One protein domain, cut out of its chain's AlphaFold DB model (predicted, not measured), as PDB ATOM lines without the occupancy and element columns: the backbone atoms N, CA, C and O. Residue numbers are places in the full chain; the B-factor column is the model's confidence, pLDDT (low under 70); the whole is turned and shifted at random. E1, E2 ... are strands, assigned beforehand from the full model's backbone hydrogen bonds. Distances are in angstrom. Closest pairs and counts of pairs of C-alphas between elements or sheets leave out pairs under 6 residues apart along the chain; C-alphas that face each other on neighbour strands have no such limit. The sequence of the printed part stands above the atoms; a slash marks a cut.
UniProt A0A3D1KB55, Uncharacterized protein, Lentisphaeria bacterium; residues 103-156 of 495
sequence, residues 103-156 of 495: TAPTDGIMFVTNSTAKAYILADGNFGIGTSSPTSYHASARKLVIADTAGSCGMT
ATOM      1  N   THR A 103      31.349  15.576   3.413       83.06
ATOM      2  CA  THR A 103      30.686  16.852   3.695       83.06
ATOM      3  C   THR A 103      29.822  17.242   2.505       83.06
ATOM      4  O   THR A 103      30.340  17.546   1.434       83.06
ATOM      5  N   ALA A 104      28.506  17.259   2.711       82.19
ATOM      6  CA  ALA A 104      27.524  17.801   1.780       82.19
ATOM      7  C   ALA A 104      26.793  18.948   2.509       82.19
ATOM      8  O   ALA A 104      25.889  18.695   3.298       82.19
ATOM      9  N   PRO A 105      27.253  20.208   2.375       71.94
ATOM     10  CA  PRO A 105      26.819  21.302   3.250       71.94
ATOM     11  C   PRO A 105      25.385  21.782   2.985       71.94
ATOM     12  O   PRO A 105      24.767  22.373   3.865       71.94
ATOM     13  N   THR A 106      24.858  21.539   1.785       80.25
ATOM     14  CA  THR A 106      23.495  21.919   1.376       80.25
ATOM     15  C   THR A 106      22.638  20.724   0.972       80.25
ATOM     16  O   THR A 106      21.414  20.806   1.029       80.25
ATOM     17  N   ASP A 107      23.279  19.617   0.600       85.69
ATOM     18  CA  ASP A 107      22.637  18.414   0.083       85.69
ATOM     19  C   ASP A 107      22.781  17.246   1.060       85.69
ATOM     20  O   ASP A 107      23.622  17.249   1.956       85.69
ATOM     21  N   GLY A 108      21.949  16.222   0.888       89.75
ATOM     22  CA  GLY A 108      22.075  14.984   1.648       89.75
ATOM     23  C   GLY A 108      23.179  14.059   1.124       89.75
ATOM     24  O   GLY A 108      23.674  14.198   0.007       89.75
ATOM     25  N   ILE A 109      23.513  13.045   1.915       94.12
ATOM     26  CA  ILE A 109      24.341  11.910   1.498       94.12
ATOM     27  C   ILE A 109      23.418  10.798   0.994       94.12
ATOM     28  O   ILE A 109      22.454  10.432   1.668       94.12
ATOM     29  N   MET A 110      23.722  10.232  -0.175       93.06
ATOM     30  CA  MET A 110      22.941   9.159  -0.796       93.06
ATOM     31  C   MET A 110      23.763   7.878  -0.927       93.06
ATOM     32  O   MET A 110      24.903   7.899  -1.385       93.06
ATOM     33  N   PHE A 111      23.140   6.748  -0.606       94.38
ATOM     34  CA  PHE A 111      23.688   5.417  -0.849       94.38
ATOM     35  C   PHE A 111      22.957   4.787  -2.031       94.38
ATOM     36  O   PHE A 111      21.748   4.560  -1.965       94.38
ATOM     37  N   VAL A 112      23.678   4.522  -3.124       92.44
ATOM     38  CA  VAL A 112      23.111   4.087  -4.411       92.44
ATOM     39  C   VAL A 112      23.573   2.674  -4.749       92.44
ATOM     40  O   VAL A 112      24.768   2.388  -4.732       92.44
ATOM     41  N   THR A 113      22.635   1.799  -5.111       94.06
ATOM     42  CA  THR A 113      22.919   0.475  -5.685       94.06
ATOM     43  C   THR A 113      22.029   0.240  -6.900       94.06
ATOM     44  O   THR A 113      20.880   0.682  -6.932       94.06
ATOM     45  N   ASN A 114      22.558  -0.428  -7.932       92.12
ATOM     46  CA  ASN A 114      21.846  -0.647  -9.199       92.12
ATOM     47  C   ASN A 114      21.199   0.648  -9.748       92.12
ATOM     48  O   ASN A 114      20.001   0.699 -10.035       92.12
ATOM     49  N   SER A 115      21.981   1.735  -9.768       91.31
ATOM     50  CA  SER A 115      21.565   3.075 -10.215       91.31
ATOM     51  C   SER A 115      20.371   3.691  -9.471       91.31
ATOM     52  O   SER A 115      19.815   4.686  -9.923       91.31
ATOM     53  N   THR A 116      19.980   3.131  -8.325       89.75
ATOM     54  CA  THR A 116      18.856   3.606  -7.515       89.75
ATOM     55  C   THR A 116      19.323   3.863  -6.091       89.75
ATOM     56  O   THR A 116      19.988   3.027  -5.478       89.75
ATOM     57  N   ALA A 117      18.964   5.012  -5.534       93.94
ATOM     58  CA  ALA A 117      19.248   5.299  -4.137       93.94
ATOM     59  C   ALA A 117      18.412   4.406  -3.211       93.94
ATOM     60  O   ALA A 117      17.214   4.215  -3.414       93.94
ATOM     61  N   LYS A 118      19.075   3.824  -2.214       95.38
ATOM     62  CA  LYS A 118      18.483   2.918  -1.223       95.38
ATOM     63  C   LYS A 118      18.434   3.532   0.169       95.38
ATOM     64  O   LYS A 118      17.581   3.137   0.958       95.38
ATOM     65  N   ALA A 119      19.306   4.494   0.463       96.62
ATOM     66  CA  ALA A 119      19.277   5.221   1.721       96.62
ATOM     67  C   ALA A 119      19.769   6.666   1.561       96.62
ATOM     68  O   ALA A 119      20.566   6.963   0.668       96.62
ATOM     69  N   TYR A 120      19.285   7.541   2.438       95.12
ATOM     70  CA  TYR A 120      19.469   8.988   2.391       95.12
ATOM     71  C   TYR A 120      19.733   9.525   3.792       95.12
ATOM     72  O   TYR A 120      18.918   9.307   4.680       95.12
ATOM     73  N   ILE A 121      20.809  10.278   3.986       96.00
ATOM     74  CA  ILE A 121      20.959  11.167   5.142       96.00
ATOM     75  C   ILE A 121      20.713  12.575   4.621       96.00
ATOM     76  O   ILE A 121      21.520  13.086   3.850       96.00
ATOM     77  N   LEU A 122      19.588  13.182   4.979       94.31
ATOM     78  CA  LEU A 122      19.250  14.531   4.527       94.31
ATOM     79  C   LEU A 122      20.082  15.595   5.260       94.31
ATOM     80  O   LEU A 122      20.632  15.341   6.332       94.31
ATOM     81  N   ALA A 123      20.122  16.812   4.711       92.75
ATOM     82  CA  ALA A 123      20.837  17.946   5.309       92.75
ATOM     83  C   ALA A 123      20.329  18.324   6.720       92.75
ATOM     84  O   ALA A 123      21.052  18.928   7.505       92.75
ATOM     85  N   ASP A 124      19.100  17.934   7.075       91.25
ATOM     86  CA  ASP A 124      18.510  18.117   8.410       91.25
ATOM     87  C   ASP A 124      18.836  16.974   9.404       91.25
ATOM     88  O   ASP A 124      18.340  16.941  10.541       91.25
ATOM     89  N   GLY A 125      19.670  16.024   8.973       93.38
ATOM     90  CA  GLY A 125      20.148  14.889   9.755       93.38
ATOM     91  C   GLY A 125      19.166  13.722   9.866       93.38
ATOM     92  O   GLY A 125      19.406  12.826  10.674       93.38
ATOM     93  N   ASN A 126      18.058  13.711   9.119       96.19
ATOM     94  CA  ASN A 126      17.156  12.558   9.093       96.19
ATOM     95  C   ASN A 126      17.706  11.455   8.180       96.19
ATOM     96  O   ASN A 126      18.072  11.713   7.031       96.19
ATOM     97  N   PHE A 127      17.723  10.220   8.682       97.56
ATOM     98  CA  PHE A 127      18.166   9.044   7.944       97.56
ATOM     99  C   PHE A 127      16.963   8.244   7.428       97.56
ATOM    100  O   PHE A 127      16.174   7.710   8.206       97.56
ATOM    101  N   GLY A 128      16.812   8.170   6.108       97.00
ATOM    102  CA  GLY A 128      15.798   7.377   5.422       97.00
ATOM    103  C   GLY A 128      16.400   6.133   4.775       97.00
ATOM    104  O   GLY A 128      17.368   6.231   4.024       97.00
ATOM    105  N   ILE A 129      15.804   4.969   5.014       97.19
ATOM    106  CA  ILE A 129      16.085   3.708   4.322       97.19
ATOM    107  C   ILE A 129      14.849   3.371   3.491       97.19
ATOM    108  O   ILE A 129      13.750   3.288   4.029       97.19
ATOM    109  N   GLY A 130      15.015   3.235   2.174       95.06
ATOM    110  CA  GLY A 130      13.910   3.012   1.236       95.06
ATOM    111  C   GLY A 130      13.009   4.233   0.992       95.06
ATOM    112  O   GLY A 130      12.023   4.128   0.272       95.06
ATOM    113  N   THR A 131      13.353   5.407   1.535       95.00
ATOM    114  CA  THR A 131      12.640   6.671   1.293       95.00
ATOM    115  C   THR A 131      13.598   7.852   1.176       95.00
ATOM    116  O   THR A 131      14.541   7.974   1.957       95.00
ATOM    117  N   SER A 132      13.329   8.742   0.219       94.44
ATOM    118  CA  SER A 132      14.000  10.040   0.070       94.44
ATOM    119  C   SER A 132      13.376  11.144   0.924       94.44
ATOM    120  O   SER A 132      13.925  12.239   1.003       94.44
ATOM    121  N   SER A 133      12.221  10.876   1.542       94.81
ATOM    122  CA  SER A 133      11.407  11.879   2.235       94.81
ATOM    123  C   SER A 133      11.068  11.451   3.672       94.81
ATOM    124  O   SER A 133       9.892  11.414   4.040       94.81
ATOM    125  N   PRO A 134      12.064  11.131   4.528       96.56
ATOM    126  CA  PRO A 134      11.814  10.817   5.937       96.56
ATOM    127  C   PRO A 134      11.090  11.957   6.683       96.56
ATOM    128  O   PRO A 134      10.365  11.711   7.644       96.56
ATOM    129  N   THR A 135      11.206  13.204   6.213       96.12
ATOM    130  CA  THR A 135      10.542  14.383   6.795       96.12
ATOM    131  C   THR A 135       9.020  14.370   6.708       96.12
ATOM    132  O   THR A 135       8.384  15.067   7.502       96.12
ATOM    133  N   SER A 136       8.448  13.573   5.801       96.56
ATOM    134  CA  SER A 136       7.001  13.402   5.633       96.56
ATOM    135  C   SER A 136       6.344  12.582   6.753       96.56
ATOM    136  O   SER A 136       5.119  12.562   6.842       96.56
ATOM    137  N   TYR A 137       7.128  11.918   7.608       96.88
ATOM    138  CA  TYR A 137       6.636  11.144   8.751       96.88
ATOM    139  C   TYR A 137       6.616  11.982  10.044       96.88
ATOM    140  O   TYR A 137       7.149  13.093  10.099       96.88
ATOM    141  N   HIS A 138       5.979  11.460  11.099       97.12
ATOM    142  CA  HIS A 138       5.719  12.191  12.343       97.12
ATOM    143  C   HIS A 138       6.990  12.814  12.951       97.12
ATOM    144  O   HIS A 138       8.011  12.144  13.117       97.12
ATOM    145  N   ALA A 139       6.919  14.095  13.337       97.00
ATOM    146  CA  ALA A 139       8.086  14.879  13.752       97.00
ATOM    147  C   ALA A 139       8.860  14.267  14.933       97.00
ATOM    148  O   ALA A 139      10.087  14.342  14.954       97.00
ATOM    149  N   SER A 140       8.163  13.606  15.865       96.19
ATOM    150  CA  SER A 140       8.779  12.943  17.025       96.19
ATOM    151  C   SER A 140       9.438  11.590  16.719       96.19
ATOM    152  O   SER A 140      10.051  11.020  17.613       96.19
ATOM    153  N   ALA A 141       9.310  11.050  15.500       96.00
ATOM    154  CA  ALA A 141       9.761   9.692  15.160       96.00
ATOM    155  C   ALA A 141      10.505   9.589  13.811       96.00
ATOM    156  O   ALA A 141      10.704   8.495  13.297       96.00
ATOM    157  N   ARG A 142      10.926  10.714  13.217       97.06
ATOM    158  CA  ARG A 142      11.467  10.762  11.841       97.06
ATOM    159  C   ARG A 142      12.994  10.786  11.707       97.06
ATOM    160  O   ARG A 142      13.501  10.962  10.604       97.06
ATOM    161  N   LYS A 143      13.736  10.638  12.811       97.56
ATOM    162  CA  LYS A 143      15.211  10.641  12.770       97.56
ATOM    163  C   LYS A 143      15.779   9.421  12.046       97.56
ATOM    164  O   LYS A 143      16.754   9.560  11.315       97.56
ATOM    165  N   LEU A 144      15.132   8.269  12.205       97.44
ATOM    166  CA  LEU A 144      15.353   7.067  11.411       97.44
ATOM    167  C   LEU A 144      14.005   6.627  10.844       97.44
ATOM    168  O   LEU A 144      13.098   6.301  11.605       97.44
ATOM    169  N   VAL A 145      13.884   6.594   9.523       97.62
ATOM    170  CA  VAL A 145      12.697   6.085   8.833       97.62
ATOM    171  C   VAL A 145      13.107   4.902   7.972       97.62
ATOM    172  O   VAL A 145      13.963   5.037   7.104       97.62
ATOM    173  N   ILE A 146      12.475   3.755   8.193       97.00
ATOM    174  CA  ILE A 146      12.606   2.568   7.345       97.00
ATOM    175  C   ILE A 146      11.289   2.423   6.600       97.00
ATOM    176  O   ILE A 146      10.242   2.271   7.225       97.00
ATOM    177  N   ALA A 147      11.334   2.515   5.277       96.25
ATOM    178  CA  ALA A 147      10.149   2.561   4.444       96.25
ATOM    179  C   ALA A 147      10.227   1.539   3.310       96.25
ATOM    180  O   ALA A 147      11.224   1.432   2.602       96.25
ATOM    181  N   ASP A 148       9.115   0.845   3.118       95.06
ATOM    182  CA  ASP A 148       8.757   0.174   1.880       95.06
ATOM    183  C   ASP A 148       7.276   0.487   1.655       95.06
ATOM    184  O   ASP A 148       6.415   0.001   2.383       95.06
ATOM    185  N   THR A 149       6.976   1.381   0.713       91.69
ATOM    186  CA  THR A 149       5.591   1.784   0.418       91.69
ATOM    187  C   THR A 149       4.896   0.838  -0.562       91.69
ATOM    188  O   THR A 149       3.730   1.052  -0.880       91.69
ATOM    189  N   ALA A 150       5.604  -0.176  -1.068       92.25
ATOM    190  CA  ALA A 150       5.075  -1.192  -1.972       92.25
ATOM    191  C   ALA A 150       4.883  -2.558  -1.284       92.25
ATOM    192  O   ALA A 150       4.240  -3.438  -1.855       92.25
ATOM    193  N   GLY A 151       5.413  -2.739  -0.070       93.00
ATOM    194  CA  GLY A 151       5.392  -3.999   0.666       93.00
ATOM    195  C   GLY A 151       5.448  -3.831   2.186       93.00
ATOM    196  O   GLY A 151       4.981  -2.845   2.749       93.00
ATOM    197  N   SER A 152       5.983  -4.845   2.867       95.38
ATOM    198  CA  SER A 152       6.227  -4.801   4.313       95.38
ATOM    199  C   SER A 152       7.641  -4.298   4.585       95.38
ATOM    200  O   SER A 152       8.601  -4.813   4.019       95.38
ATOM    201  N   CYS A 153       7.781  -3.341   5.497       94.94
ATOM    202  CA  CYS A 153       9.076  -2.919   6.027       94.94
ATOM    203  C   CYS A 153       9.321  -3.539   7.411       94.94
ATOM    204  O   CYS A 153       8.382  -3.947   8.095       94.94
ATOM    205  N   GLY A 154      10.584  -3.624   7.834       94.94
ATOM    206  CA  GLY A 154      10.925  -4.203   9.130       94.94
ATOM    207  C   GLY A 154      12.320  -3.838   9.622       94.94
ATOM    208  O   GLY A 154      13.159  -3.334   8.878       94.94
ATOM    209  N   MET A 155      12.553  -4.126  10.900       96.19
ATOM    210  CA  MET A 155      13.841  -4.017  11.579       96.19
ATOM    211  C   MET A 155      14.101  -5.339  12.302       96.19
ATOM    212  O   MET A 155      13.246  -5.812  13.046       96.19
ATOM    213  N   THR A 156      15.273  -5.937  12.088       97.31
ATOM    214  CA  THR A 156      15.725  -7.118  12.838       97.31
ATOM    215  C   THR A 156      16.850  -6.705  13.777       97.31
ATOM    216  O   THR A 156      17.824  -6.102  13.333       97.31
TER     217      THR A 156
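What this domain is: This is residues 103 to 156 of the 495 residues of an uncharacterized protein of Lentisphaeria bacterium (UniProt A0A3D1KB55). With little regular structure, four short strands side by side make one small sheet, with residues 130 to 143, a long stretch with no named element, linking the last two along the chain. Of 54 printed residues, 17 are in E1, E2, E3, E4, that order along the chain and across the mixed sheet; no named helix, class all strand. It is compact, radius of gyration of the C-alphas 11.3 A, spanning 33 by 32 by 19 A.

How they stand to each other: E1, residues 109 to 113, and E2, residues 116 to 121, form a hairpin; N 109 and O 121 are 2.8 A apart. E2 and E3, residues 127 to 129, form another; N 120 and O 128 are 2.8 A apart. E1 E2 E3 is a meander, successive antiparallel neighbours. E4, residues 144 to 146, is parallel to E3; N 129 and O 145 are 2.8 A apart. These pairs are within hydrogen-bond range.

Where its parts are: E1 begins at C-alpha 109 (24.341, 11.910, 1.498). First to last C-alpha, E1 measures 13.6 A, E2 14.9 A, E3 6.8 A, E4 6.7 A. E4 ends at C-alpha 146 (12.606, 2.568, 7.345).

The domain as a whole: The farthest C-alphas, Pro 105 and Ser 152, are 33.3 A apart. The printed part has no cut; the link E3 to E4 is long; no printed residue is under 70 in pLDDT.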